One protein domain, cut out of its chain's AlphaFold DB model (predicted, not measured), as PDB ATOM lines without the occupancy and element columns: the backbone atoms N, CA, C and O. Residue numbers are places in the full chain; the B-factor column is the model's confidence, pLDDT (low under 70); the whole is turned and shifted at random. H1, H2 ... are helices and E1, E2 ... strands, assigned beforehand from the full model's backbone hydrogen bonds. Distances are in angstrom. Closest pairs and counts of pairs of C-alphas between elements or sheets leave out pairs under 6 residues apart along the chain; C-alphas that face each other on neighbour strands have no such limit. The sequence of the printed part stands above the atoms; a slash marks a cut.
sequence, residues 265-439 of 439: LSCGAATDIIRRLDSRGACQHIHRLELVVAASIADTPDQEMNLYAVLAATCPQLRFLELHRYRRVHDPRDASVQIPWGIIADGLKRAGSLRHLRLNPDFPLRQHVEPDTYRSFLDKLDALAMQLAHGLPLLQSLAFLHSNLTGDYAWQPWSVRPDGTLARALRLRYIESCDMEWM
ATOM      1  N   LEU A 265      43.782 -31.153 -22.745       91.12
ATOM      2  CA  LEU A 265      43.971 -32.544 -22.322       91.12
ATOM      3  C   LEU A 265      42.879 -33.466 -22.880       91.12
ATOM      4  O   LEU A 265      41.700 -33.116 -22.875       91.12
ATOM      5  N   SER A 266      43.256 -34.680 -23.279       92.12
ATOM      6  CA  SER A 266      42.291 -35.770 -23.452       92.12
ATOM      7  C   SER A 266      41.869 -36.351 -22.099       92.12
ATOM      8  O   SER A 266      42.540 -36.144 -21.081       92.12
ATOM      9  N   CYS A 267      40.785 -37.131 -22.077       92.44
ATOM     10  CA  CYS A 267      40.348 -37.801 -20.850       92.44
ATOM     11  C   CYS A 267      41.398 -38.804 -20.344       92.44
ATOM     12  O   CYS A 267      41.660 -38.873 -19.140       92.44
ATOM     13  N   GLY A 268      42.048 -39.539 -21.256       92.94
ATOM     14  CA  GLY A 268      43.145 -40.452 -20.918       92.94
ATOM     15  C   GLY A 268      44.342 -39.727 -20.296       92.94
ATOM     16  O   GLY A 268      44.791 -40.092 -19.215       92.94
ATOM     17  N   ALA A 269      44.781 -38.629 -20.915       92.81
ATOM     18  CA  ALA A 269      45.885 -37.810 -20.423       92.81
ATOM     19  C   ALA A 269      45.612 -37.220 -19.028       92.81
ATOM     20  O   ALA A 269      46.474 -37.270 -18.148       92.81
ATOM     21  N   ALA A 270      44.400 -36.706 -18.798       95.62
ATOM     22  CA  ALA A 270      43.979 -36.238 -17.479       95.62
ATOM     23  C   ALA A 270      43.981 -37.377 -16.449       95.62
ATOM     24  O   ALA A 270      44.478 -37.206 -15.337       95.62
ATOM     25  N   THR A 271      43.484 -38.557 -16.828       96.00
ATOM     26  CA  THR A 271      43.479 -39.737 -15.955       96.00
ATOM     27  C   THR A 271      44.898 -40.120 -15.527       96.00
ATOM     28  O   THR A 271      45.126 -40.416 -14.354       96.00
ATOM     29  N   ASP A 272      45.857 -40.097 -16.451       95.25
ATOM     30  CA  ASP A 272      47.248 -40.448 -16.163       95.25
ATOM     31  C   ASP A 272      47.903 -39.464 -15.190       95.25
ATOM     32  O   ASP A 272      48.615 -39.896 -14.281       95.25
ATOM     33  N   ILE A 273      47.616 -38.164 -15.321       96.69
ATOM     34  CA  ILE A 273      48.051 -37.158 -14.343       96.69
ATOM     35  C   ILE A 273      47.481 -37.501 -12.964       96.69
ATOM     36  O   ILE A 273      48.241 -37.634 -12.009       96.69
ATOM     37  N   ILE A 274      46.166 -37.715 -12.852       97.94
ATOM     38  CA  ILE A 274      45.516 -38.004 -11.563       97.94
ATOM     39  C   ILE A 274      46.079 -39.274 -10.914       97.94
ATOM     40  O   ILE A 274      46.357 -39.274  -9.718       97.94
ATOM     41  N   ARG A 275      46.318 -40.344 -11.683       96.56
ATOM     42  CA  ARG A 275      46.924 -41.582 -11.157       96.56
ATOM     43  C   ARG A 275      48.348 -41.364 -10.647       96.56
ATOM     44  O   ARG A 275      48.716 -41.912  -9.610       96.56
ATOM     45  N   ARG A 276      49.153 -40.562 -11.352       94.94
ATOM     46  CA  ARG A 276      50.506 -40.189 -10.905       94.94
ATOM     47  C   ARG A 276      50.459 -39.424  -9.585       94.94
ATOM     48  O   ARG A 276      51.206 -39.775  -8.676       94.94
ATOM     49  N   LEU A 277      49.562 -38.448  -9.459       96.50
ATOM     50  CA  LEU A 277      49.350 -37.715  -8.208       96.50
ATOM     51  C   LEU A 277      48.912 -38.640  -7.064       96.50
ATOM     52  O   LEU A 277      49.456 -38.569  -5.961       96.50
ATOM     53  N   ASP A 278      47.971 -39.545  -7.330       96.19
ATOM     54  CA  ASP A 278      47.449 -40.480  -6.331       96.19
ATOM     55  C   ASP A 278      48.517 -41.459  -5.827       96.19
ATOM     56  O   ASP A 278      48.654 -41.648  -4.621       96.19
ATOM     57  N   SER A 279      49.370 -41.983  -6.717       94.81
ATOM     58  CA  SER A 279      50.498 -42.859  -6.345       94.81
ATOM     59  C   SER A 279      51.490 -42.230  -5.354       94.81
ATOM     60  O   SER A 279      52.283 -42.936  -4.734       94.81
ATOM     61  N   ARG A 280      51.449 -40.902  -5.196       92.38
ATOM     62  CA  ARG A 280      52.267 -40.121  -4.257       92.38
ATOM     63  C   ARG A 280      51.477 -39.648  -3.032       92.38
ATOM     64  O   ARG A 280      52.030 -38.980  -2.165       92.38
ATOM     65  N   GLY A 281      50.185 -39.961  -2.962       95.50
ATOM     66  CA  GLY A 281      49.272 -39.488  -1.926       95.50
ATOM     67  C   GLY A 281      48.866 -38.018  -2.070       95.50
ATOM     68  O   GLY A 281      48.250 -37.476  -1.153       95.50
ATOM     69  N   ALA A 282      49.170 -37.365  -3.200       96.75
ATOM     70  CA  ALA A 282      48.859 -35.947  -3.399       96.75
ATOM     71  C   ALA A 282      47.348 -35.682  -3.527       96.75
ATOM     72  O   ALA A 282      46.878 -34.602  -3.187       96.75
ATOM     73  N   CYS A 283      46.564 -36.679  -3.951       97.19
ATOM     74  CA  CYS A 283      45.114 -36.549  -4.116       97.19
ATOM     75  C   CYS A 283      44.306 -36.638  -2.807       97.19
ATOM     76  O   CYS A 283      43.126 -36.283  -2.798       97.19
ATOM     77  N   GLN A 284      44.918 -37.080  -1.702       96.06
ATOM     78  CA  GLN A 284      44.206 -37.455  -0.470       96.06
ATOM     79  C   GLN A 284      43.461 -36.288   0.198       96.06
ATOM     80  O   GLN A 284      42.396 -36.492   0.782       96.06
ATOM     81  N   HIS A 285      43.992 -35.068   0.078       97.81
ATOM     82  CA  HIS A 285      43.426 -33.857   0.685       97.81
ATOM     83  C   HIS A 285      42.895 -32.846  -0.337       97.81
ATOM     84  O   HIS A 285      42.455 -31.759   0.047       97.81
ATOM     85  N   ILE A 286      42.885 -33.194  -1.631       98.50
ATOM     86  CA  ILE A 286      42.333 -32.311  -2.659       98.50
ATOM     87  C   ILE A 286      40.832 -32.161  -2.412       98.50
ATOM     88  O   ILE A 286      40.057 -33.106  -2.568       98.50
ATOM     89  N   HIS A 287      40.416 -30.946  -2.058       98.25
ATOM     90  CA  HIS A 287      39.012 -30.605  -1.837       98.25
ATOM     91  C   HIS A 287      38.429 -29.743  -2.959       98.25
ATOM     92  O   HIS A 287      37.202 -29.630  -3.060       98.25
ATOM     93  N   ARG A 288      39.278 -29.157  -3.810       98.50
ATOM     94  CA  ARG A 288      38.878 -28.345  -4.963       98.50
ATOM     95  C   ARG A 288      39.687 -28.743  -6.194       98.50
ATOM     96  O   ARG A 288      40.911 -28.651  -6.184       98.50
ATOM     97  N   LEU A 289      38.988 -29.160  -7.245       98.50
ATOM     98  CA  LEU A 289      39.578 -29.512  -8.531       98.50
ATOM     99  C   LEU A 289      38.922 -28.699  -9.644       98.50
ATOM    100  O   LEU A 289      37.698 -28.707  -9.779       98.50
ATOM    101  N   GLU A 290      39.739 -28.040 -10.453       98.19
ATOM    102  CA  GLU A 290      39.357 -27.557 -11.774       98.19
ATOM    103  C   GLU A 290      40.050 -28.420 -12.833       98.19
ATOM    104  O   GLU A 290      41.260 -28.647 -12.772       98.19
ATOM    105  N   LEU A 291      39.282 -28.914 -13.800       97.31
ATOM    106  CA  LEU A 291      39.787 -29.768 -14.862       97.31
ATOM    107  C   LEU A 291      39.198 -29.366 -16.211       97.31
ATOM    108  O   LEU A 291      37.982 -29.294 -16.386       97.31
ATOM    109  N   VAL A 292      40.076 -29.161 -17.184       95.19
ATOM    110  CA  VAL A 292      39.716 -28.872 -18.568       95.19
ATOM    111  C   VAL A 292      40.137 -30.040 -19.451       95.19
ATOM    112  O   VAL A 292      41.316 -30.379 -19.531       95.19
ATOM    113  N   VAL A 293      39.166 -30.643 -20.131       93.81
ATOM    114  CA  VAL A 293      39.356 -31.773 -21.045       93.81
ATOM    115  C   VAL A 293      38.608 -31.552 -22.354       93.81
ATOM    116  O   VAL A 293      37.593 -30.858 -22.415       93.81
ATOM    117  N   ALA A 294      39.101 -32.170 -23.417       89.06
ATOM    118  CA  ALA A 294      38.430 -32.264 -24.698       89.06
ATOM    119  C   ALA A 294      38.140 -33.732 -24.992       89.06
ATOM    120  O   ALA A 294      38.991 -34.593 -24.777       89.06
ATOM    121  N   ALA A 295      36.956 -34.012 -25.531       76.06
ATOM    122  CA  ALA A 295      36.652 -35.338 -26.051       76.06
ATOM    123  C   ALA A 295      37.555 -35.619 -27.264       76.06
ATOM    124  O   ALA A 295      37.359 -35.041 -28.333       76.06
ATOM    125  N   SER A 296      38.596 -36.440 -27.117       67.56
ATOM    126  CA  SER A 296      39.449 -36.800 -28.256       67.56
ATOM    127  C   SER A 296      38.714 -37.735 -29.226       67.56
ATOM    128  O   SER A 296      37.841 -38.484 -28.816       67.56
ATOM    129  N   ILE A 297      39.111 -37.764 -30.508       60.31
ATOM    130  CA  ILE A 297      38.654 -38.808 -31.457       60.31
ATOM    131  C   ILE A 297      39.079 -40.204 -30.967       60.31
ATOM    132  O   ILE A 297      38.412 -41.191 -31.252       60.31
ATOM    133  N   ALA A 298      40.188 -40.275 -30.227       59.22
ATOM    134  CA  ALA A 298      40.677 -41.504 -29.613       59.22
ATOM    135  C   ALA A 298      40.010 -41.820 -28.262       59.22
ATOM    136  O   ALA A 298      40.185 -42.929 -27.756       59.22
ATOM    137  N   ASP A 299      39.272 -40.868 -27.678       66.94
ATOM    138  CA  ASP A 299      38.620 -41.084 -26.394       66.94
ATOM    139  C   ASP A 299      37.301 -41.813 -26.636       66.94
ATOM    140  O   ASP A 299      36.359 -41.279 -27.224       66.94
ATOM    141  N   THR A 300      37.231 -43.062 -26.181       74.25
ATOM    142  CA  THR A 300      35.964 -43.789 -26.134       74.25
ATOM    143  C   THR A 300      35.116 -43.266 -24.968       74.25
ATOM    144  O   THR A 300      35.669 -42.736 -23.996       74.25
ATOM    145  N   PRO A 301      33.782 -43.446 -24.991       78.94
ATOM    146  CA  PRO A 301      32.930 -43.168 -23.830       78.94
ATOM    147  C   PRO A 301      33.448 -43.808 -22.530       78.94
ATOM    148  O   PRO A 301      33.332 -43.219 -21.456       78.94
ATOM    149  N   ASP A 302      34.103 -44.969 -22.633       83.50
ATOM    150  CA  ASP A 302      34.723 -45.659 -21.500       83.50
ATOM    151  C   ASP A 302      35.889 -44.874 -20.886       83.50
ATOM    152  O   ASP A 302      36.091 -44.936 -19.677       83.50
ATOM    153  N   GLN A 303      36.649 -44.109 -21.678       88.12
ATOM    154  CA  GLN A 303      37.743 -43.283 -21.158       88.12
ATOM    155  C   GLN A 303      37.228 -42.064 -20.387       88.12
ATOM    156  O   GLN A 303      37.771 -41.745 -19.329       88.12
ATOM    157  N   GLU A 304      36.171 -41.412 -20.880       89.88
ATOM    158  CA  GLU A 304      35.499 -40.308 -20.175       89.88
ATOM    159  C   GLU A 304      34.882 -40.819 -18.860       89.88
ATOM    160  O   GLU A 304      35.120 -40.249 -17.794       89.88
ATOM    161  N   MET A 305      34.199 -41.971 -18.898       91.19
ATOM    162  CA  MET A 305      33.677 -42.631 -17.697       91.19
ATOM    163  C   MET A 305      34.787 -43.005 -16.705       91.19
ATOM    164  O   MET A 305      34.658 -42.777 -15.498       91.19
ATOM    165  N   ASN A 306      35.891 -43.565 -17.205       94.12
ATOM    166  CA  ASN A 306      37.033 -43.956 -16.389       94.12
ATOM    167  C   ASN A 306      37.701 -42.746 -15.718       94.12
ATOM    168  O   ASN A 306      38.067 -42.854 -14.550       94.12
ATOM    169  N   LEU A 307      37.816 -41.598 -16.394       95.81
ATOM    170  CA  LEU A 307      38.332 -40.369 -15.783       95.81
ATOM    171  C   LEU A 307      37.522 -39.995 -14.536       95.81
ATOM    172  O   LEU A 307      38.092 -39.816 -13.460       95.81
ATOM    173  N   TYR A 308      36.196 -39.915 -14.651       95.88
ATOM    174  CA  TYR A 308      35.337 -39.539 -13.525       95.88
ATOM    175  C   TYR A 308      35.371 -40.570 -12.397       95.88
ATOM    176  O   TYR A 308      35.438 -40.197 -11.226       95.88
ATOM    177  N   ALA A 309      35.398 -41.860 -12.741       95.44
ATOM    178  CA  ALA A 309      35.543 -42.932 -11.766       95.44
ATOM    179  C   ALA A 309      36.880 -42.852 -11.006       95.44
ATOM    180  O   ALA A 309      36.901 -43.041  -9.790       95.44
ATOM    181  N   VAL A 310      37.982 -42.552 -11.703       97.44
ATOM    182  CA  VAL A 310      39.306 -42.359 -11.096       97.44
ATOM    183  C   VAL A 310      39.313 -41.127 -10.198       97.44
ATOM    184  O   VAL A 310      39.784 -41.222  -9.070       97.44
ATOM    185  N   LEU A 311      38.740 -40.000 -10.627       97.38
ATOM    186  CA  LEU A 311      38.609 -38.804  -9.785       97.38
ATOM    187  C   LEU A 311      37.849 -39.104  -8.487       97.38
ATOM    188  O   LEU A 311      38.322 -38.780  -7.401       97.38
ATOM    189  N   ALA A 312      36.700 -39.774  -8.594       96.25
ATOM    190  CA  ALA A 312      35.887 -40.144  -7.442       96.25
ATOM    191  C   ALA A 312      36.615 -41.096  -6.476       96.25
ATOM    192  O   ALA A 312      36.397 -41.016  -5.268       96.25
ATOM    193  N   ALA A 313      37.463 -41.989  -6.995       96.88
ATOM    194  CA  ALA A 313      38.210 -42.955  -6.192       96.88
ATOM    195  C   ALA A 313      39.475 -42.366  -5.543       96.88
ATOM    196  O   ALA A 313      39.796 -42.717  -4.413       96.88
ATOM    197  N   THR A 314      40.190 -41.490  -6.252       97.38
ATOM    198  CA  THR A 314      41.508 -40.971  -5.836       97.38
ATOM    199  C   THR A 314      41.424 -39.691  -5.007       97.38
ATOM    200  O   THR A 314      42.312 -39.427  -4.202       97.38
ATOM    201  N   CYS A 315      40.350 -38.906  -5.152       97.69
ATOM    202  CA  CYS A 315      40.138 -37.663  -4.408       97.69
ATOM    203  C   CYS A 315      38.973 -37.806  -3.408       97.69
ATOM    204  O   CYS A 315      37.902 -37.221  -3.613       97.69
ATOM    205  N   PRO A 316      39.137 -38.554  -2.300       97.00
ATOM    206  CA  PRO A 316      38.045 -38.845  -1.367       97.00
ATOM    207  C   PRO A 316      37.486 -37.593  -0.670       97.00
ATOM    208  O   PRO A 316      36.334 -37.590  -0.232       97.00
ATOM    209  N   GLN A 317      38.277 -36.518  -0.575       98.00
ATOM    210  CA  GLN A 317      37.880 -35.246   0.035       98.00
ATOM    211  C   GLN A 317      37.358 -34.211  -0.970       98.00
ATOM    212  O   GLN A 317      37.049 -33.088  -0.566       98.00
ATOM    213  N   LEU A 318      37.205 -34.567  -2.253       98.38
ATOM    214  CA  LEU A 318      36.785 -33.632  -3.295       98.38
ATOM    215  C   LEU A 318      35.395 -33.062  -2.996       98.38
ATOM    216  O   LEU A 318      34.393 -33.766  -3.098       98.38
ATOM    217  N   ARG A 319      35.331 -31.774  -2.640       98.38
ATOM    218  CA  ARG A 319      34.087 -31.050  -2.327       98.38
ATOM    219  C   ARG A 319      33.608 -30.183  -3.475       98.38
ATOM    220  O   ARG A 319      32.400 -29.996  -3.620       98.38
ATOM    221  N   PHE A 320      34.530 -29.650  -4.266       98.56
ATOM    222  CA  PHE A 320      34.238 -28.758  -5.377       98.56
ATOM    223  C   PHE A 320      34.917 -29.253  -6.651       98.56
ATOM    224  O   PHE A 320      36.143 -29.342  -6.690       98.56
ATOM    225  N   LEU A 321      34.126 -29.519  -7.688       98.38
ATOM    226  CA  LEU A 321      34.608 -29.863  -9.023       98.38
ATOM    227  C   LEU A 321      34.129 -28.820 -10.034       98.38
ATOM    228  O   LEU A 321      32.926 -28.606 -10.178       98.38
ATOM    229  N   GLU A 322      35.062 -28.206 -10.751       98.06
ATOM    230  CA  GLU A 322      34.797 -27.412 -11.950       98.06
ATOM    231  C   GLU A 322      35.359 -28.144 -13.164       98.06
ATOM    232  O   GLU A 322      36.561 -28.353 -13.277       98.06
ATOM    233  N   LEU A 323      34.474 -28.594 -14.046       97.12
ATOM    234  CA  LEU A 323      34.827 -29.391 -15.211       97.12
ATOM    235  C   LEU A 323      34.449 -28.632 -16.478       97.12
ATOM    236  O   LEU A 323      33.271 -28.366 -16.733       97.12
ATOM    237  N   HIS A 324      35.448 -28.334 -17.300       95.31
ATOM    238  CA  HIS A 324      35.253 -27.851 -18.658       95.31
ATOM    239  C   HIS A 324      35.497 -29.002 -19.621       95.31
ATOM    240  O   HIS A 324      36.612 -29.498 -19.743       95.31
ATOM    241  N   ARG A 325      34.439 -29.424 -20.299       93.00
ATOM    242  CA  ARG A 325      34.435 -30.544 -21.226       93.00
ATOM    243  C   ARG A 325      34.098 -30.023 -22.612       93.00
ATOM    244  O   ARG A 325      32.935 -29.778 -22.917       93.00
ATOM    245  N   TYR A 326      35.114 -29.847 -23.448       91.25
ATOM    246  CA  TYR A 326      34.934 -29.354 -24.809       91.25
ATOM    247  C   TYR A 326      34.554 -30.480 -25.765       91.25
ATOM    248  O   TYR A 326      35.128 -31.576 -25.742       91.25
ATOM    249  N   ARG A 327      33.568 -30.214 -26.623       88.38
ATOM    250  CA  ARG A 327      33.188 -31.123 -27.701       88.38
ATOM    251  C   ARG A 327      34.170 -30.955 -28.846       88.38
ATOM    252  O   ARG A 327      34.522 -29.847 -29.239       88.38
ATOM    253  N   ARG A 328      34.567 -32.072 -29.441       78.50
ATOM    254  CA  ARG A 328      35.395 -32.068 -30.643       78.50
ATOM    255  C   ARG A 328      34.513 -32.077 -31.881       78.50
ATOM    256  O   ARG A 328      34.345 -33.096 -32.538       78.50
ATOM    257  N   VAL A 329      33.922 -30.920 -32.149       81.56
ATOM    258  CA  VAL A 329      33.103 -30.653 -33.335       81.56
ATOM    259  C   VAL A 329      33.837 -29.689 -34.261       81.56
ATOM    260  O   VAL A 329      34.507 -28.768 -33.796       81.56
ATOM    261  N   HIS A 330      33.718 -29.891 -35.574       80.31
ATOM    262  CA  HIS A 330      34.248 -28.939 -36.556       80.31
ATOM    263  C   HIS A 330      33.458 -27.632 -36.536       80.31
ATOM    264  O   HIS A 330      34.045 -26.552 -36.514       80.31
ATOM    265  N   ASP A 331      32.125 -27.740 -36.520       83.31
ATOM    266  CA  ASP A 331      31.247 -26.599 -36.315       83.31
ATOM    267  C   ASP A 331      30.821 -26.553 -34.843       83.31
ATOM    268  O   ASP A 331      30.113 -27.443 -34.375       83.31
ATOM    269  N   PRO A 332      31.182 -25.510 -34.092       83.00
ATOM    270  CA  PRO A 332      30.750 -25.365 -32.707       83.00
ATOM    271  C   PRO A 332      29.227 -25.292 -32.499       83.00
ATOM    272  O   PRO A 332      28.754 -25.418 -31.363       83.00
ATOM    273  N   ARG A 333      28.460 -25.039 -33.562       84.12
ATOM    274  CA  ARG A 333      26.990 -25.028 -33.576       84.12
ATOM    275  C   ARG A 333      26.396 -26.424 -33.767       84.12
ATOM    276  O   ARG A 333      25.194 -26.591 -33.568       84.12
ATOM    277  N   ASP A 334      27.212 -27.409 -34.138       85.69
ATOM    278  CA  ASP A 334      26.778 -28.787 -34.341       85.69
ATOM    279  C   ASP A 334      26.152 -29.327 -33.053       85.69
ATOM    280  O   ASP A 334      26.796 -29.366 -32.010       85.69
ATOM    281  N   ALA A 335      24.877 -29.704 -33.109       84.81
ATOM    282  CA  ALA A 335      24.125 -30.241 -31.977       84.81
ATOM    283  C   ALA A 335      23.951 -31.768 -32.042       84.81
ATOM    284  O   ALA A 335      23.244 -32.327 -31.204       84.81
ATOM    285  N   SER A 336      24.564 -32.434 -33.028       83.31
ATOM    286  CA  SER A 336      24.499 -33.890 -33.189       83.31
ATOM    287  C   SER A 336      25.294 -34.622 -32.105       83.31
ATOM    288  O   SER A 336      24.844 -35.649 -31.595       83.31
ATOM    289  N   VAL A 337      26.431 -34.054 -31.686       82.69
ATOM    290  CA  VAL A 337      27.250 -34.578 -30.589       82.69
ATOM    291  C   VAL A 337      26.561 -34.301 -29.257       82.69
ATOM    292  O   VAL A 337      26.574 -33.175 -28.748       82.69
ATOM    293  N   GLN A 338      25.959 -35.349 -28.699       84.25
ATOM    294  CA  GLN A 338      25.286 -35.307 -27.406       84.25
ATOM    295  C   GLN A 338      26.286 -35.162 -26.258       84.25
ATOM    296  O   GLN A 338      27.400 -35.686 -26.297       84.25
ATOM    297  N   ILE A 339      25.860 -34.463 -25.209       87.88
ATOM    298  CA  ILE A 339      26.609 -34.362 -23.955       87.88
ATOM    299  C   ILE A 339      26.281 -35.609 -23.115       87.88
ATOM    300  O   ILE A 339      25.097 -35.889 -22.900       87.88
ATOM    301  N   PRO A 340      27.279 -36.365 -22.625       89.81
ATOM    302  CA  PRO A 340      27.048 -37.649 -21.970       89.81
ATOM    303  C   PRO A 340      26.680 -37.485 -20.484       89.81
ATOM    304  O   PRO A 340      27.403 -37.913 -19.588       89.81
ATOM    305  N   TRP A 341      25.527 -36.871 -20.203       91.31
ATOM    306  CA  TRP A 341      25.072 -36.555 -18.840       91.31
ATOM    307  C   TRP A 341      25.030 -37.760 -17.897       91.31
ATOM    308  O   TRP A 341      25.420 -37.634 -16.738       91.31
ATOM    309  N   GLY A 342      24.590 -38.920 -18.400       91.44
ATOM    310  CA  GLY A 342      24.571 -40.170 -17.634       91.44
ATOM    311  C   GLY A 342      25.972 -40.595 -17.197       91.44
ATOM    312  O   GLY A 342      26.189 -40.835 -16.019       91.44
ATOM    313  N   ILE A 343      26.949 -40.556 -18.111       91.31
ATOM    314  CA  ILE A 343      28.348 -40.906 -17.817       91.31
ATOM    315  C   ILE A 343      28.943 -39.970 -16.758       91.31
ATOM    316  O   ILE A 343      29.620 -40.434 -15.842       91.31
ATOM    317  N   ILE A 344      28.673 -38.662 -16.855       93.19
ATOM    318  CA  ILE A 344      29.130 -37.679 -15.861       93.19
ATOM    319  C   ILE A 344      28.525 -37.992 -14.487       93.19
ATOM    320  O   ILE A 344      29.255 -38.077 -13.499       93.19
ATOM    321  N   ALA A 345      27.203 -38.178 -14.419       94.19
ATOM    322  CA  ALA A 345      26.506 -38.468 -13.169       94.19
ATOM    323  C   ALA A 345      26.985 -39.785 -12.544       94.19
ATOM    324  O   ALA A 345      27.372 -39.804 -11.377       94.19
ATOM    325  N   ASP A 346      27.019 -40.866 -13.323       93.50
ATOM    326  CA  ASP A 346      27.390 -42.201 -12.854       93.50
ATOM    327  C   ASP A 346      28.862 -42.273 -12.434       93.50
ATOM    328  O   ASP A 346      29.188 -42.849 -11.392       93.50
ATOM    329  N   GLY A 347      29.755 -41.637 -13.197       93.50
ATOM    330  CA  GLY A 347      31.179 -41.577 -12.885       93.50
ATOM    331  C   GLY A 347      31.472 -40.821 -11.587       93.50
ATOM    332  O   GLY A 347      32.284 -41.269 -10.778       93.50
ATOM    333  N   LEU A 348      30.764 -39.711 -11.348       95.75
ATOM    334  CA  LEU A 348      30.923 -38.883 -10.148       95.75
ATOM    335  C   LEU A 348      30.089 -39.358  -8.953       95.75
ATOM    336  O   LEU A 348      30.327 -38.906  -7.835       95.75
ATOM    337  N   LYS A 349      29.158 -40.300  -9.139       94.75
ATOM    338  CA  LYS A 349      28.272 -40.814  -8.080       94.75
ATOM    339  C   LYS A 349      29.022 -41.336  -6.855       94.75
ATOM    340  O   LYS A 349      28.513 -41.266  -5.739       94.75
ATOM    341  N   ARG A 350      30.238 -41.856  -7.054       94.81
ATOM    342  CA  ARG A 350      31.098 -42.374  -5.978       94.81
ATOM    343  C   ARG A 350      31.874 -41.292  -5.220       94.81
ATOM    344  O   ARG A 350      32.447 -41.598  -4.178       94.81
ATOM    345  N   ALA A 351      31.869 -40.041  -5.681       95.75
ATOM    346  CA  ALA A 351      32.522 -38.928  -4.999       95.75
ATOM    347  C   ALA A 351      31.690 -38.481  -3.781       95.75
ATOM    348  O   ALA A 351      30.983 -37.474  -3.812       95.75
ATOM    349  N   GLY A 352      31.769 -39.236  -2.680       95.19
ATOM    350  CA  GLY A 352      30.942 -39.037  -1.478       95.19
ATOM    351  C   GLY A 352      31.117 -37.678  -0.781       95.19
ATOM    352  O   GLY A 352      30.259 -37.249  -0.004       95.19
ATOM    353  N   SER A 353      32.193 -36.953  -1.079       97.62
ATOM    354  CA  SER A 353      32.446 -35.608  -0.548       97.62
ATOM    355  C   SER A 353      31.977 -34.482  -1.464       97.62
ATOM    356  O   SER A 353      31.942 -33.338  -1.013       97.62
ATOM    357  N   LEU A 354      31.564 -34.769  -2.703       98.12
ATOM    358  CA  LEU A 354      31.226 -33.736  -3.677       98.12
ATOM    359  C   LEU A 354      29.972 -32.973  -3.231       98.12
ATOM    360  O   LEU A 354      28.938 -33.573  -2.937       98.12
ATOM    361  N   ARG A 355      30.081 -31.643  -3.130       97.75
ATOM    362  CA  ARG A 355      28.993 -30.726  -2.734       97.75
ATOM    363  C   ARG A 355      28.732 -29.651  -3.777       97.75
ATOM    364  O   ARG A 355      27.611 -29.165  -3.883       97.75
ATOM    365  N   HIS A 356      29.743 -29.289  -4.555       98.12
ATOM    366  CA  HIS A 356      29.657 -28.213  -5.527       98.12
ATOM    367  C   HIS A 356      30.167 -28.696  -6.875       98.12
ATOM    368  O   HIS A 356      31.294 -29.178  -6.981       98.12
ATOM    369  N   LEU A 357      29.335 -28.543  -7.899       97.88
ATOM    370  CA  LEU A 357      29.656 -28.945  -9.256       97.88
ATOM    371  C   LEU A 357      29.463 -27.757 -10.196       97.88
ATOM    372  O   LEU A 357      28.395 -27.152 -10.246       97.88
ATOM    373  N   ARG A 358      30.501 -27.414 -10.947       97.69
ATOM    374  CA  ARG A 358      30.445 -26.463 -12.052       97.69
ATOM    375  C   ARG A 358      30.779 -27.197 -13.334       97.69
ATOM    376  O   ARG A 358      31.820 -27.837 -13.421       97.69
ATOM    377  N   LEU A 359      29.895 -27.120 -14.315       96.88
ATOM    378  CA  LEU A 359      30.060 -27.795 -15.592       96.88
ATOM    379  C   LEU A 359      30.015 -26.783 -16.726       96.88
ATOM    380  O   LEU A 359      29.010 -26.107 -16.936       96.88
ATOM    381  N   ASN A 360      31.084 -26.735 -17.503       95.31
ATOM    382  CA  ASN A 360      31.034 -26.244 -18.865       95.31
ATOM    383  C   ASN A 360      30.985 -27.462 -19.799       95.31
ATOM    384  O   ASN A 360      32.038 -28.001 -20.132       95.31
ATOM    385  N   PRO A 361      29.794 -27.915 -20.224       90.94
ATOM    386  CA  PRO A 361      29.658 -29.044 -21.141       90.94
ATOM    387  C   PRO A 361      29.867 -28.635 -22.609       90.94
ATOM    388  O   PRO A 361      29.616 -29.442 -23.506       90.94
ATOM    389  N   ASP A 362      30.252 -27.371 -22.845       90.75
ATOM    390  CA  ASP A 362      30.444 -26.771 -24.160       90.75
ATOM    391  C   ASP A 362      29.180 -26.846 -25.024       90.75
ATOM    392  O   ASP A 362      29.209 -27.404 -26.110       90.75
ATOM    393  N   PHE A 363      28.041 -26.323 -24.551       90.00
ATOM    394  CA  PHE A 363      26.781 -26.361 -25.310       90.00
ATOM    395  C   PHE A 363      26.955 -25.888 -26.772       90.00
ATOM    396  O   PHE A 363      27.733 -24.960 -27.023       90.00
ATOM    397  N   PRO A 364      26.218 -26.475 -27.744       86.00
ATOM    398  CA  PRO A 364      26.189 -25.979 -29.118       86.00
ATOM    399  C   PRO A 364      25.988 -24.475 -29.134       86.00
ATOM    400  O   PRO A 364      25.048 -23.990 -28.499       86.00
ATOM    401  N   LEU A 365      26.841 -23.744 -29.860       78.00
ATOM    402  CA  LEU A 365      26.603 -22.316 -30.010       78.00
ATOM    403  C   LEU A 365      25.262 -22.119 -30.680       78.00
ATOM    404  O   LEU A 365      25.070 -22.441 -31.852       78.00
ATOM    405  N   ARG A 366      24.346 -21.544 -29.923       73.50
ATOM    406  CA  ARG A 366      23.083 -21.056 -30.429       73.50
ATOM    407  C   ARG A 366      23.075 -19.578 -30.129       73.50
ATOM    408  O   ARG A 366      23.191 -19.172 -28.977       73.50
ATOM    409  N   GLN A 367      22.978 -18.770 -31.177       65.12
ATOM    410  CA  GLN A 367      22.599 -17.384 -30.979       65.12
ATOM    411  C   GLN A 367      21.141 -17.415 -30.544       65.12
ATOM    412  O   GLN A 367      20.249 -17.723 -31.333       65.12
ATOM    413  N   HIS A 368      20.913 -17.185 -29.259       72.25
ATOM    414  CA  HIS A 368      19.577 -16.953 -28.748       72.25
ATOM    415  C   HIS A 368      19.182 -15.534 -29.155       72.25
ATOM    416  O   HIS A 368      19.382 -14.590 -28.400       72.25
ATOM    417  N   VAL A 369      18.717 -15.380 -30.396       71.75
ATOM    418  CA  VAL A 369      18.338 -14.068 -30.946       71.75
ATOM    419  C   VAL A 369      17.043 -13.569 -30.299       71.75
ATOM    420  O   VAL A 369      16.852 -12.368 -30.129       71.75
ATOM    421  N   GLU A 370      16.174 -14.493 -29.882       83.44
ATOM    422  CA  GLU A 370      14.858 -14.186 -29.325       83.44
ATOM    423  C   GLU A 370      14.740 -14.619 -27.853       83.44
ATOM    424  O   GLU A 370      15.141 -15.743 -27.515       83.44
ATOM    425  N   PRO A 371      14.130 -13.792 -26.976       84.56
ATOM    426  CA  PRO A 371      13.933 -14.114 -25.561       84.56
ATOM    427  C   PRO A 371      13.234 -15.457 -25.308       84.56
ATOM    428  O   PRO A 371      13.610 -16.176 -24.382       84.56
ATOM    429  N   ASP A 372      12.267 -15.834 -26.146       86.31
ATOM    430  CA  ASP A 372      11.513 -17.080 -25.979       86.31
ATOM    431  C   ASP A 372      12.373 -18.319 -26.252       86.31
ATOM    432  O   ASP A 372      12.313 -19.308 -25.515       86.31
ATOM    433  N   THR A 373      13.264 -18.251 -27.248       87.12
ATOM    434  CA  THR A 373      14.226 -19.333 -27.520       87.12
ATOM    435  C   THR A 373      15.229 -19.503 -26.382       87.12
ATOM    436  O   THR A 373      15.630 -20.627 -26.070       87.12
ATOM    437  N   TYR A 374      15.616 -18.399 -25.733       89.25
ATOM    438  CA  TYR A 374      16.485 -18.426 -24.562       89.25
ATOM    439  C   TYR A 374      15.771 -19.002 -23.344       89.25
ATOM    440  O   TYR A 374      16.324 -19.858 -22.661       89.25
ATOM    441  N   ARG A 375      14.515 -18.611 -23.106       89.81
ATOM    442  CA  ARG A 375      13.691 -19.175 -22.032       89.81
ATOM    443  C   ARG A 375      13.529 -20.687 -22.186       89.81
ATOM    444  O   ARG A 375      13.824 -21.419 -21.250       89.81
ATOM    445  N   SER A 376      13.189 -21.155 -23.388       91.25
ATOM    446  CA  SER A 376      13.110 -22.589 -23.698       91.25
ATOM    447  C   SER A 376      14.438 -23.322 -23.455       91.25
ATOM    448  O   SER A 376      14.459 -24.474 -23.022       91.25
ATOM    449  N   PHE A 377      15.574 -22.669 -23.722       91.56
ATOM    450  CA  PHE A 377      16.891 -23.212 -23.392       91.56
ATOM    451  C   PHE A 377      17.129 -23.289 -21.879       91.56
ATOM    452  O   PHE A 377      17.598 -24.318 -21.400       91.56
ATOM    453  N   LEU A 378      16.755 -22.258 -21.122       92.44
ATOM    454  CA  LEU A 378      16.851 -22.263 -19.663       92.44
ATOM    455  C   LEU A 378      15.972 -23.352 -19.023       92.44
ATOM    456  O   LEU A 378      16.419 -24.006 -18.085       92.44
ATOM    457  N   ASP A 379      14.778 -23.613 -19.558       93.25
ATOM    458  CA  ASP A 379      13.909 -24.704 -19.088       93.25
ATOM    459  C   ASP A 379      14.562 -26.082 -19.321       93.25
ATOM    460  O   ASP A 379      14.482 -26.982 -18.482       93.25
ATOM    461  N   LYS A 380      15.296 -26.245 -20.432       93.44
ATOM    462  CA  LYS A 380      16.113 -27.449 -20.674       93.44
ATOM    463  C   LYS A 380      17.274 -27.552 -19.691       93.44
ATOM    464  O   LYS A 380      17.567 -28.653 -19.231       93.44
ATOM    465  N   LEU A 381      17.926 -26.437 -19.354       94.38
ATOM    466  CA  LEU A 381      18.962 -26.431 -18.320       94.38
ATOM    467  C   LEU A 381      18.399 -26.824 -16.952       94.38
ATOM    468  O   LEU A 381      19.070 -27.557 -16.237       94.38
ATOM    469  N   ASP A 382      17.177 -26.408 -16.606       95.50
ATOM    470  CA  ASP A 382      16.526 -26.830 -15.359       95.50
ATOM    471  C   ASP A 382      16.298 -28.346 -15.331       95.50
ATOM    472  O   ASP A 382      16.608 -28.993 -14.332       95.50
ATOM    473  N   ALA A 383      15.821 -28.931 -16.436       95.25
ATOM    474  CA  ALA A 383      15.641 -30.380 -16.545       95.25
ATOM    475  C   ALA A 383      16.972 -31.143 -16.401       95.25
ATOM    476  O   ALA A 383      17.045 -32.145 -15.689       95.25
ATOM    477  N   LEU A 384      18.045 -30.644 -17.021       94.94
ATOM    478  CA  LEU A 384      19.386 -31.229 -16.915       94.94
ATOM    479  C   LEU A 384      19.981 -31.077 -15.513       94.94
ATOM    480  O   LEU A 384      20.568 -32.019 -14.978       94.94
ATOM    481  N   ALA A 385      19.807 -29.906 -14.900       96.19
ATOM    482  CA  ALA A 385      20.223 -29.659 -13.528       96.19
ATOM    483  C   ALA A 385      19.521 -30.636 -12.582       96.19
ATOM    484  O   ALA A 385      20.161 -31.222 -11.708       96.19
ATOM    485  N   MET A 386      18.221 -30.855 -12.802       95.44
ATOM    486  CA  MET A 386      17.413 -31.790 -12.032       95.44
ATOM    487  C   MET A 386      17.929 -33.220 -12.195       95.44
ATOM    488  O   MET A 386      18.125 -33.912 -11.200       95.44
ATOM    489  N   GLN A 387      18.217 -33.656 -13.423       94.44
ATOM    490  CA  GLN A 387      18.781 -34.982 -13.685       94.44
ATOM    491  C   GLN A 387      20.111 -35.205 -12.944       94.44
ATOM    492  O   GLN A 387      20.293 -36.247 -12.313       94.44
ATOM    493  N   LEU A 388      21.029 -34.232 -12.972       95.06
ATOM    494  CA  LEU A 388      22.305 -34.337 -12.256       95.06
ATOM    495  C   LEU A 388      22.132 -34.340 -10.737       95.06
ATOM    496  O   LEU A 388      22.796 -35.123 -10.061       95.06
ATOM    497  N   ALA A 389      21.243 -33.504 -10.196       94.81
ATOM    498  CA  ALA A 389      20.970 -33.466  -8.761       94.81
ATOM    499  C   ALA A 389      20.414 -34.805  -8.244       94.81
ATOM    500  O   ALA A 389      20.822 -35.264  -7.181       94.81
ATOM    501  N   HIS A 390      19.566 -35.482  -9.028       93.50
ATOM    502  CA  HIS A 390      19.097 -36.833  -8.701       93.50
ATOM    503  C   HIS A 390      20.219 -37.882  -8.762       93.50
ATOM    504  O   HIS A 390      20.258 -38.790  -7.932       93.50
ATOM    505  N   GLY A 391      21.137 -37.769  -9.729       93.06
ATOM    506  CA  GLY A 391      22.289 -38.670  -9.848       93.06
ATOM    507  C   GLY A 391      23.348 -38.471  -8.755       93.06
ATOM    508  O   GLY A 391      24.061 -39.413  -8.405       93.06
ATOM    509  N   LEU A 392      23.427 -37.260  -8.194       94.56
ATOM    510  CA  LEU A 392      24.421 -36.827  -7.211       94.56
ATOM    511  C   LEU A 392      23.722 -36.308  -5.940       94.56
ATOM    512  O   LEU A 392      23.689 -35.101  -5.699       94.56
ATOM    513  N   PRO A 393      23.192 -37.200  -5.083       91.50
ATOM    514  CA  PRO A 393      22.275 -36.823  -4.000       91.50
ATOM    515  C   PRO A 393      22.900 -35.952  -2.900       91.50
ATOM    516  O   PRO A 393      22.186 -35.373  -2.090       91.50
ATOM    517  N   LEU A 394      24.231 -35.866  -2.838       95.31
ATOM    518  CA  LEU A 394      24.941 -35.045  -1.853       95.31
ATOM    519  C   LEU A 394      25.260 -33.633  -2.361       95.31
ATOM    520  O   LEU A 394      25.855 -32.835  -1.632       95.31
ATOM    521  N   LEU A 395      24.900 -33.323  -3.606       96.88
ATOM    522  CA  LEU A 395      25.166 -32.030  -4.209       96.88
ATOM    523  C   LEU A 395      24.359 -30.933  -3.499       96.88
ATOM    524  O   LEU A 395      23.183 -31.099  -3.209       96.88
ATOM    525  N   GLN A 396      25.004 -29.801  -3.228       97.25
ATOM    526  CA  GLN A 396      24.414 -28.609  -2.607       97.25
ATOM    527  C   GLN A 396      24.305 -27.453  -3.602       97.25
ATOM    528  O   GLN A 396      23.384 -26.638  -3.527       97.25
ATOM    529  N   SER A 397      25.240 -27.361  -4.550       97.38
ATOM    530  CA  SER A 397      25.139 -26.402  -5.644       97.38
ATOM    531  C   SER A 397      25.637 -26.968  -6.963       97.38
ATOM    532  O   SER A 397      26.632 -27.692  -7.022       97.38
ATOM    533  N   LEU A 398      24.967 -26.551  -8.027       97.00
ATOM    534  CA  LEU A 398      25.299 -26.859  -9.407       97.00
ATOM    535  C   LEU A 398      25.396 -25.549 -10.184       97.00
ATOM    536  O   LEU A 398      24.613 -24.636  -9.932       97.00
ATOM    537  N   ALA A 399      26.311 -25.432 -11.136       97.12
ATOM    538  CA  ALA A 399      26.242 -24.367 -12.124       97.12
ATOM    539  C   ALA A 399      26.623 -24.862 -13.513       97.12
ATOM    540  O   ALA A 399      27.512 -25.702 -13.658       97.12
ATOM    541  N   PHE A 400      25.976 -24.288 -14.521       96.44
ATOM    542  CA  PHE A 400      26.293 -24.514 -15.922       96.44
ATOM    543  C   PHE A 400      26.882 -23.256 -16.534       96.44
ATOM    544  O   PHE A 400      26.356 -22.160 -16.324       96.44
ATOM    545  N   LEU A 401      27.953 -23.421 -17.306       94.56
ATOM    546  CA  LEU A 401      28.468 -22.361 -18.155       94.56
ATOM    547  C   LEU A 401      27.719 -22.360 -19.486       94.56
ATOM    548  O   LEU A 401      27.634 -23.389 -20.155       94.56
ATOM    549  N   HIS A 402      27.207 -21.202 -19.885       91.38
ATOM    550  CA  HIS A 402      26.625 -20.998 -21.210       91.38
ATOM    551  C   HIS A 402      26.775 -19.534 -21.645       91.38
ATOM    552  O   HIS A 402      27.015 -18.651 -20.819       91.38
ATOM    553  N   SER A 403      26.608 -19.262 -22.940       88.69
ATOM    554  CA  SER A 403      26.451 -17.896 -23.448       88.69
ATOM    555  C   SER A 403      25.050 -17.373 -23.123       88.69
ATOM    556  O   SER A 403      24.062 -18.099 -23.256       88.69
ATOM    557  N   ASN A 404      24.941 -16.132 -22.666       86.31
ATOM    558  CA  ASN A 404      23.663 -15.460 -22.436       86.31
ATOM    559  C   ASN A 404      23.132 -14.804 -23.738       86.31
ATOM    560  O   ASN A 404      23.692 -14.993 -24.818       86.31
ATOM    561  N   LEU A 405      22.064 -14.004 -23.630       85.00
ATOM    562  CA  LEU A 405      21.490 -13.243 -24.753       85.00
ATOM    563  C   LEU A 405      22.452 -12.212 -25.373       85.00
ATOM    564  O   LEU A 405      22.296 -11.871 -26.540       85.00
ATOM    565  N   THR A 406      23.437 -11.713 -24.617       85.19
ATOM    566  CA  THR A 406      24.450 -10.762 -25.113       85.19
ATOM    567  C   THR A 406      25.651 -11.462 -25.750       85.19
ATOM    568  O   THR A 406      26.537 -10.796 -26.276       85.19
ATOM    569  N   GLY A 407      25.675 -12.800 -25.744       83.00
ATOM    570  CA  GLY A 407      26.809 -13.600 -26.206       83.00
ATOM    571  C   GLY A 407      27.926 -13.743 -25.170       83.00
ATOM    572  O   GLY A 407      28.903 -14.442 -25.435       83.00
ATOM    573  N   ASP A 408      27.775 -13.147 -23.986       85.75
ATOM    574  CA  ASP A 408      28.743 -13.267 -22.901       85.75
ATOM    575  C   ASP A 408      28.573 -14.606 -22.185       85.75
ATOM    576  O   ASP A 408      27.456 -15.055 -21.906       85.75
ATOM    577  N   TYR A 409      29.691 -15.242 -21.842       88.62
ATOM    578  CA  TYR A 409      29.664 -16.461 -21.044       88.62
ATOM    579  C   TYR A 409      29.432 -16.137 -19.569       88.62
ATOM    580  O   TYR A 409      30.118 -15.301 -18.976       88.62
ATOM    581  N   ALA A 410      28.482 -16.839 -18.961       91.06
ATOM    582  CA  ALA A 410      28.187 -16.717 -17.545       91.06
ATOM    583  C   ALA A 410      27.871 -18.076 -16.922       91.06
ATOM    584  O   ALA A 410      27.373 -18.993 -17.579       91.06
ATOM    585  N   TRP A 411      28.137 -18.178 -15.624       93.88
ATOM    586  CA  TRP A 411      27.679 -19.291 -14.810       93.88
ATOM    587  C   TRP A 411      26.236 -19.038 -14.381       93.88
ATOM    588  O   TRP A 411      25.954 -18.072 -13.663       93.88
ATOM    589  N   GLN A 412      25.336 -19.936 -14.772       95.31
ATOM    590  CA  GLN A 412      23.983 -20.029 -14.239       95.31
ATOM    591  C   GLN A 412      23.995 -21.001 -13.058       95.31
ATOM    592  O   GLN A 412      24.305 -22.170 -13.271       95.31
ATOM    593  N   PRO A 413      23.709 -20.561 -11.817       95.94
ATOM    594  CA  PRO A 413      23.749 -21.448 -10.665       95.94
ATOM    595  C   PRO A 413      22.356 -21.922 -10.228       95.94
ATOM    596  O   PRO A 413      21.356 -21.209 -10.362       95.94
ATOM    597  N   TRP A 414      22.338 -23.107  -9.624       96.94
ATOM    598  CA  TRP A 414      21.231 -23.720  -8.902       96.94
ATOM    599  C   TRP A 414      21.689 -24.092  -7.490       96.94
ATOM    600  O   TRP A 414      22.795 -24.604  -7.286       96.94
ATOM    601  N   SER A 415      20.817 -23.863  -6.513       96.75
ATOM    602  CA  SER A 415      20.929 -24.438  -5.174       96.75
ATOM    603  C   SER A 415      20.094 -25.710  -5.109       96.75
ATOM    604  O   SER A 415      18.917 -25.689  -5.472       96.75
ATOM    605  N   VAL A 416      20.703 -26.796  -4.643       95.19
ATOM    606  CA  VAL A 416      20.037 -28.081  -4.425       95.19
ATOM    607  C   VAL A 416      19.548 -28.113  -2.985       95.19
ATOM    608  O   VAL A 416      20.328 -27.922  -2.050       95.19
ATOM    609  N   ARG A 417      18.243 -28.284  -2.796       93.31
ATOM    610  CA  ARG A 417      17.637 -28.384  -1.469       93.31
ATOM    611  C   ARG A 417      17.705 -29.826  -0.950       93.31
ATOM    612  O   ARG A 417      17.805 -30.754  -1.751       93.31
ATOM    613  N   PRO A 418      17.603 -30.042   0.376       88.38
ATOM    614  CA  PRO A 418      17.620 -31.389   0.958       88.38
ATOM    615  C   PRO A 418      16.499 -32.316   0.463       88.38
ATOM    616  O   PRO A 418      16.651 -33.528   0.516       88.38
ATOM    617  N   ASP A 419      15.385 -31.755  -0.017       89.06
ATOM    618  CA  ASP A 419      14.262 -32.490  -0.613       89.06
ATOM    619  C   ASP A 419      14.497 -32.874  -2.090       89.06
ATOM    620  O   ASP A 419      13.603 -33.412  -2.738       89.06
ATOM    621  N   GLY A 420      15.683 -32.579  -2.635       85.88
ATOM    622  CA  GLY A 420      16.041 -32.807  -4.035       85.88
ATOM    623  C   GLY A 420      15.535 -31.729  -4.997       85.88
ATOM    624  O   GLY A 420      15.863 -31.771  -6.182       85.88
ATOM    625  N   THR A 421      14.773 -30.735  -4.524       91.62
ATOM    626  CA  THR A 421      14.286 -29.651  -5.385       91.62
ATOM    627  C   THR A 421      15.388 -28.640  -5.697       91.62
ATOM    628  O   THR A 421      16.330 -28.430  -4.927       91.62
ATOM    629  N   LEU A 422      15.265 -27.979  -6.849       94.25
ATOM    630  CA  LEU A 422      16.230 -26.991  -7.315       94.25
ATOM    631  C   LEU A 422      15.678 -25.574  -7.229       94.25
ATOM    632  O   LEU A 422      14.547 -25.300  -7.626       94.25
ATOM    633  N   ALA A 423      16.526 -24.653  -6.783       93.69
ATOM    634  CA  ALA A 423      16.284 -23.222  -6.876       93.69
ATOM    635  C   ALA A 423      17.320 -22.590  -7.811       93.69
ATOM    636  O   ALA A 423      18.487 -22.438  -7.445       93.69
ATOM    637  N   ARG A 424      16.895 -22.216  -9.024       93.69
ATOM    638  CA  ARG A 424      17.730 -21.458  -9.964       93.69
ATOM    639  C   ARG A 424      17.924 -20.031  -9.453       93.69
ATOM    640  O   ARG A 424      16.949 -19.352  -9.135       93.69
ATOM    641  N   ALA A 425      19.163 -19.545  -9.409       89.56
ATOM    642  CA  ALA A 425      19.408 -18.148  -9.071       89.56
ATOM    643  C   ALA A 425      19.073 -17.234 -10.257       89.56
ATOM    644  O   ALA A 425      19.427 -17.524 -11.396       89.56
ATOM    645  N   LEU A 426      18.454 -16.085  -9.980       83.44
ATOM    646  CA  LEU A 426      18.134 -15.093 -11.014       83.44
ATOM    647  C   LEU A 426      19.361 -14.295 -11.477       83.44
ATOM    648  O   LEU A 426      19.372 -13.754 -12.577       83.44
ATOM    649  N   ARG A 427      20.392 -14.199 -10.629       81.69
ATOM    650  CA  ARG A 427      21.603 -13.433 -10.926       81.69
ATOM    651  C   ARG A 427      22.673 -14.350 -11.509       81.69
ATOM    652  O   ARG A 427      23.215 -15.199 -10.800       81.69
ATOM    653  N   LEU A 428      22.994 -14.120 -12.780       78.69
ATOM    654  CA  LEU A 428      24.154 -14.708 -13.439       78.69
ATOM    655  C   LEU A 428      25.445 -14.255 -12.747       78.69
ATOM    656  O   LEU A 428      25.560 -13.108 -12.305       78.69
ATOM    657  N   ARG A 429      26.423 -15.159 -12.673       77.62
ATOM    658  CA  ARG A 429      27.796 -14.808 -12.300       77.62
ATOM    659  C   ARG A 429      28.616 -14.733 -13.576       77.62
ATOM    660  O   ARG A 429      28.889 -15.760 -14.195       77.62
ATOM    661  N   TYR A 430      28.930 -13.512 -13.989       66.56
ATOM    662  CA  TYR A 430      29.787 -13.278 -15.143       66.56
ATOM    663  C   TYR A 430      31.190 -13.790 -14.852       66.56
ATOM    664  O   TYR A 430      31.662 -13.694 -13.720       66.56
ATOM    665  N   ILE A 431      31.825 -14.345 -15.879       64.00
ATOM    666  CA  ILE A 431      33.243 -14.666 -15.819       64.00
ATOM    667  C   ILE A 431      33.973 -13.335 -15.901       64.00
ATOM    668  O   ILE A 431      33.894 -12.645 -16.920       64.00
ATOM    669  N   GLU A 432      34.652 -12.942 -14.832       50.34
ATOM    670  CA  GLU A 432      35.582 -11.828 -14.941       50.34
ATOM    671  C   GLU A 432      36.715 -12.291 -15.870       50.34
ATOM    672  O   GLU A 432      37.245 -13.391 -15.723       50.34
ATOM    673  N   SER A 433      37.040 -11.497 -16.898       40.28
ATOM    674  CA  SER A 433      37.931 -11.874 -18.019       40.28
ATOM    675  C   SER A 433      39.328 -12.342 -17.592       40.28
ATOM    676  O   SER A 433      40.090 -12.894 -18.385       40.28
ATOM    677  N   CYS A 434      39.649 -12.133 -16.323       40.47
ATOM    678  CA  CYS A 434      40.701 -12.800 -15.602       40.47
ATOM    679  C   CYS A 434      40.028 -13.389 -14.358       40.47
ATOM    680  O   CYS A 434      39.808 -12.636 -13.413       40.47
ATOM    681  N   ASP A 435      39.686 -14.683 -14.337       41.78
ATOM    682  CA  ASP A 435      39.343 -15.407 -13.101       41.78
ATOM    683  C   ASP A 435      40.591 -15.410 -12.193       41.78
ATOM    684  O   ASP A 435      41.290 -16.414 -12.045       41.78
ATOM    685  N   MET A 436      40.921 -14.237 -11.652       40.09
ATOM    686  CA  MET A 436      41.922 -14.003 -10.624       40.09
ATOM    687  C   MET A 436      41.330 -14.293  -9.247       40.09
ATOM    688  O   MET A 436      42.062 -14.189  -8.282       40.09
ATOM    689  N   GLU A 437      40.058 -14.714  -9.130       37.75
ATOM    690  CA  GLU A 437      39.500 -15.243  -7.869       37.75
ATOM    691  C   GLU A 437      40.320 -16.440  -7.323       37.75
ATOM    692  O   GLU A 437      40.178 -16.816  -6.161       37.75
ATOM    693  N   TRP A 438      41.197 -17.029  -8.149       36.66
ATOM    694  CA  TRP A 438      42.139 -18.090  -7.789       36.66
ATOM    695  C   TRP A 438      43.559 -17.606  -7.389       36.66
ATOM    696  O   TRP A 438      44.370 -18.449  -6.993       36.66
ATOM    697  N   MET A 439      43.862 -16.298  -7.465       31.72
ATOM    698  CA  MET A 439      45.124 -15.622  -7.059       31.72
ATOM    699  C   MET A 439      44.880 -14.537  -5.999       31.72
ATOM    700  O   MET A 439      45.880 -13.911  -5.555       31.72
TER     701      MET A 439
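This is residues 265 to 439 of the 439 residues of an uncharacterized protein of Auricularia subglabra (strain TFB-10046 / SS5) (UniProt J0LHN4). A twisted wall of six strands, E1 to E6, has four helices in a curved row along one side, H1, H2, H3 and H4 in turn. The long H4 slants over the sheet's E4 to E6 end, H2 and H3 stand farther off, and residues 434 to 439 stick out as a tail. The 175 printed residues hold four named helices and six named strands, H1 E1 H2 E2 H3 E3 H4 E4 E5 E6 along the chain, class mixed. The mixed sheet runs E1 E2 E3 E4 E5 E6, parallel from E1 to E4, then antiparallel. The whole is compact, with a radius of gyration of the C-alphas of 16.2 A and spans of 51 by 40 by 33 A.

H1, residues 267 to 278, is on the sheet through residues 267 to 270; its closest C-alpha pair with E1, residues 288 to 294, is Cys 267 and Val 293, 6.1 A. H2, residues 301 to 314, touches H1 at a shallow tilt of 17 degrees, the same way; the closest C-alphas are those of Thr 271 and Leu 307, 5.2 A. H2 only grazes the sheet. E2, residues 320 to 326, is parallel to E1, with N 291 and O 322 2.8 A apart. H3, residues 341 to 348, is not on the sheet but touches H2, the C-alphas of Tyr 308 and Gly 347 being closest at 4.7 A. E3, residues 356 to 360, is parallel to E2, with N 323 and O 358 2.8 A apart. H4, residues 371 to 391, touches H3 with residues 388 to 391 alone, closest at the C-alphas of Ala 345 and Gly 391, 5.4 A; the tilt of 36 degrees is only just steep. E4, residues 397 to 403, is parallel to E3, with N 359 and O 399 2.8 A apart. E1 H2 E2, E2 H3 E3 and E3 H4 E4 are strand-helix-strand units, parallel neighbours joined through a helix, with right-handed crossovers. E5, residues 409 to 416, and E6, residues 422 to 424, complete the meander E4 E5 E6, each strand antiparallel to the one before, in two hairpins; N 400 and O 412 are 3.0 A apart, N 415 and O 423 2.9 A. H4 has a height over the sheet of 8.1 A, over E5 and, only just, with 3 C-alphas, over E4; it runs slantwise, at 47 degrees to E5 on the local plane. In H1, H2, H3 and H4 every O i to N i+4 pair is within hydrogen-bond range.

H1 begins at C-alpha 267 (40.348, -37.801, -20.850). H4 is 30.3 A long, E5 22.4 A, and H2 and E1 20.1 A each. E6 ends at C-alpha 424 (17.730, -21.458, -9.964).

The C-alphas of Arg 280 and Glu 370 are farthest apart, 52.0 A. The printed part has no cut. The link E2 to H3, 14 residues, is long. Mean pLDDT of the printed part is 88.3; residues 296 to 299, 367 and 430 to 439 are under 70.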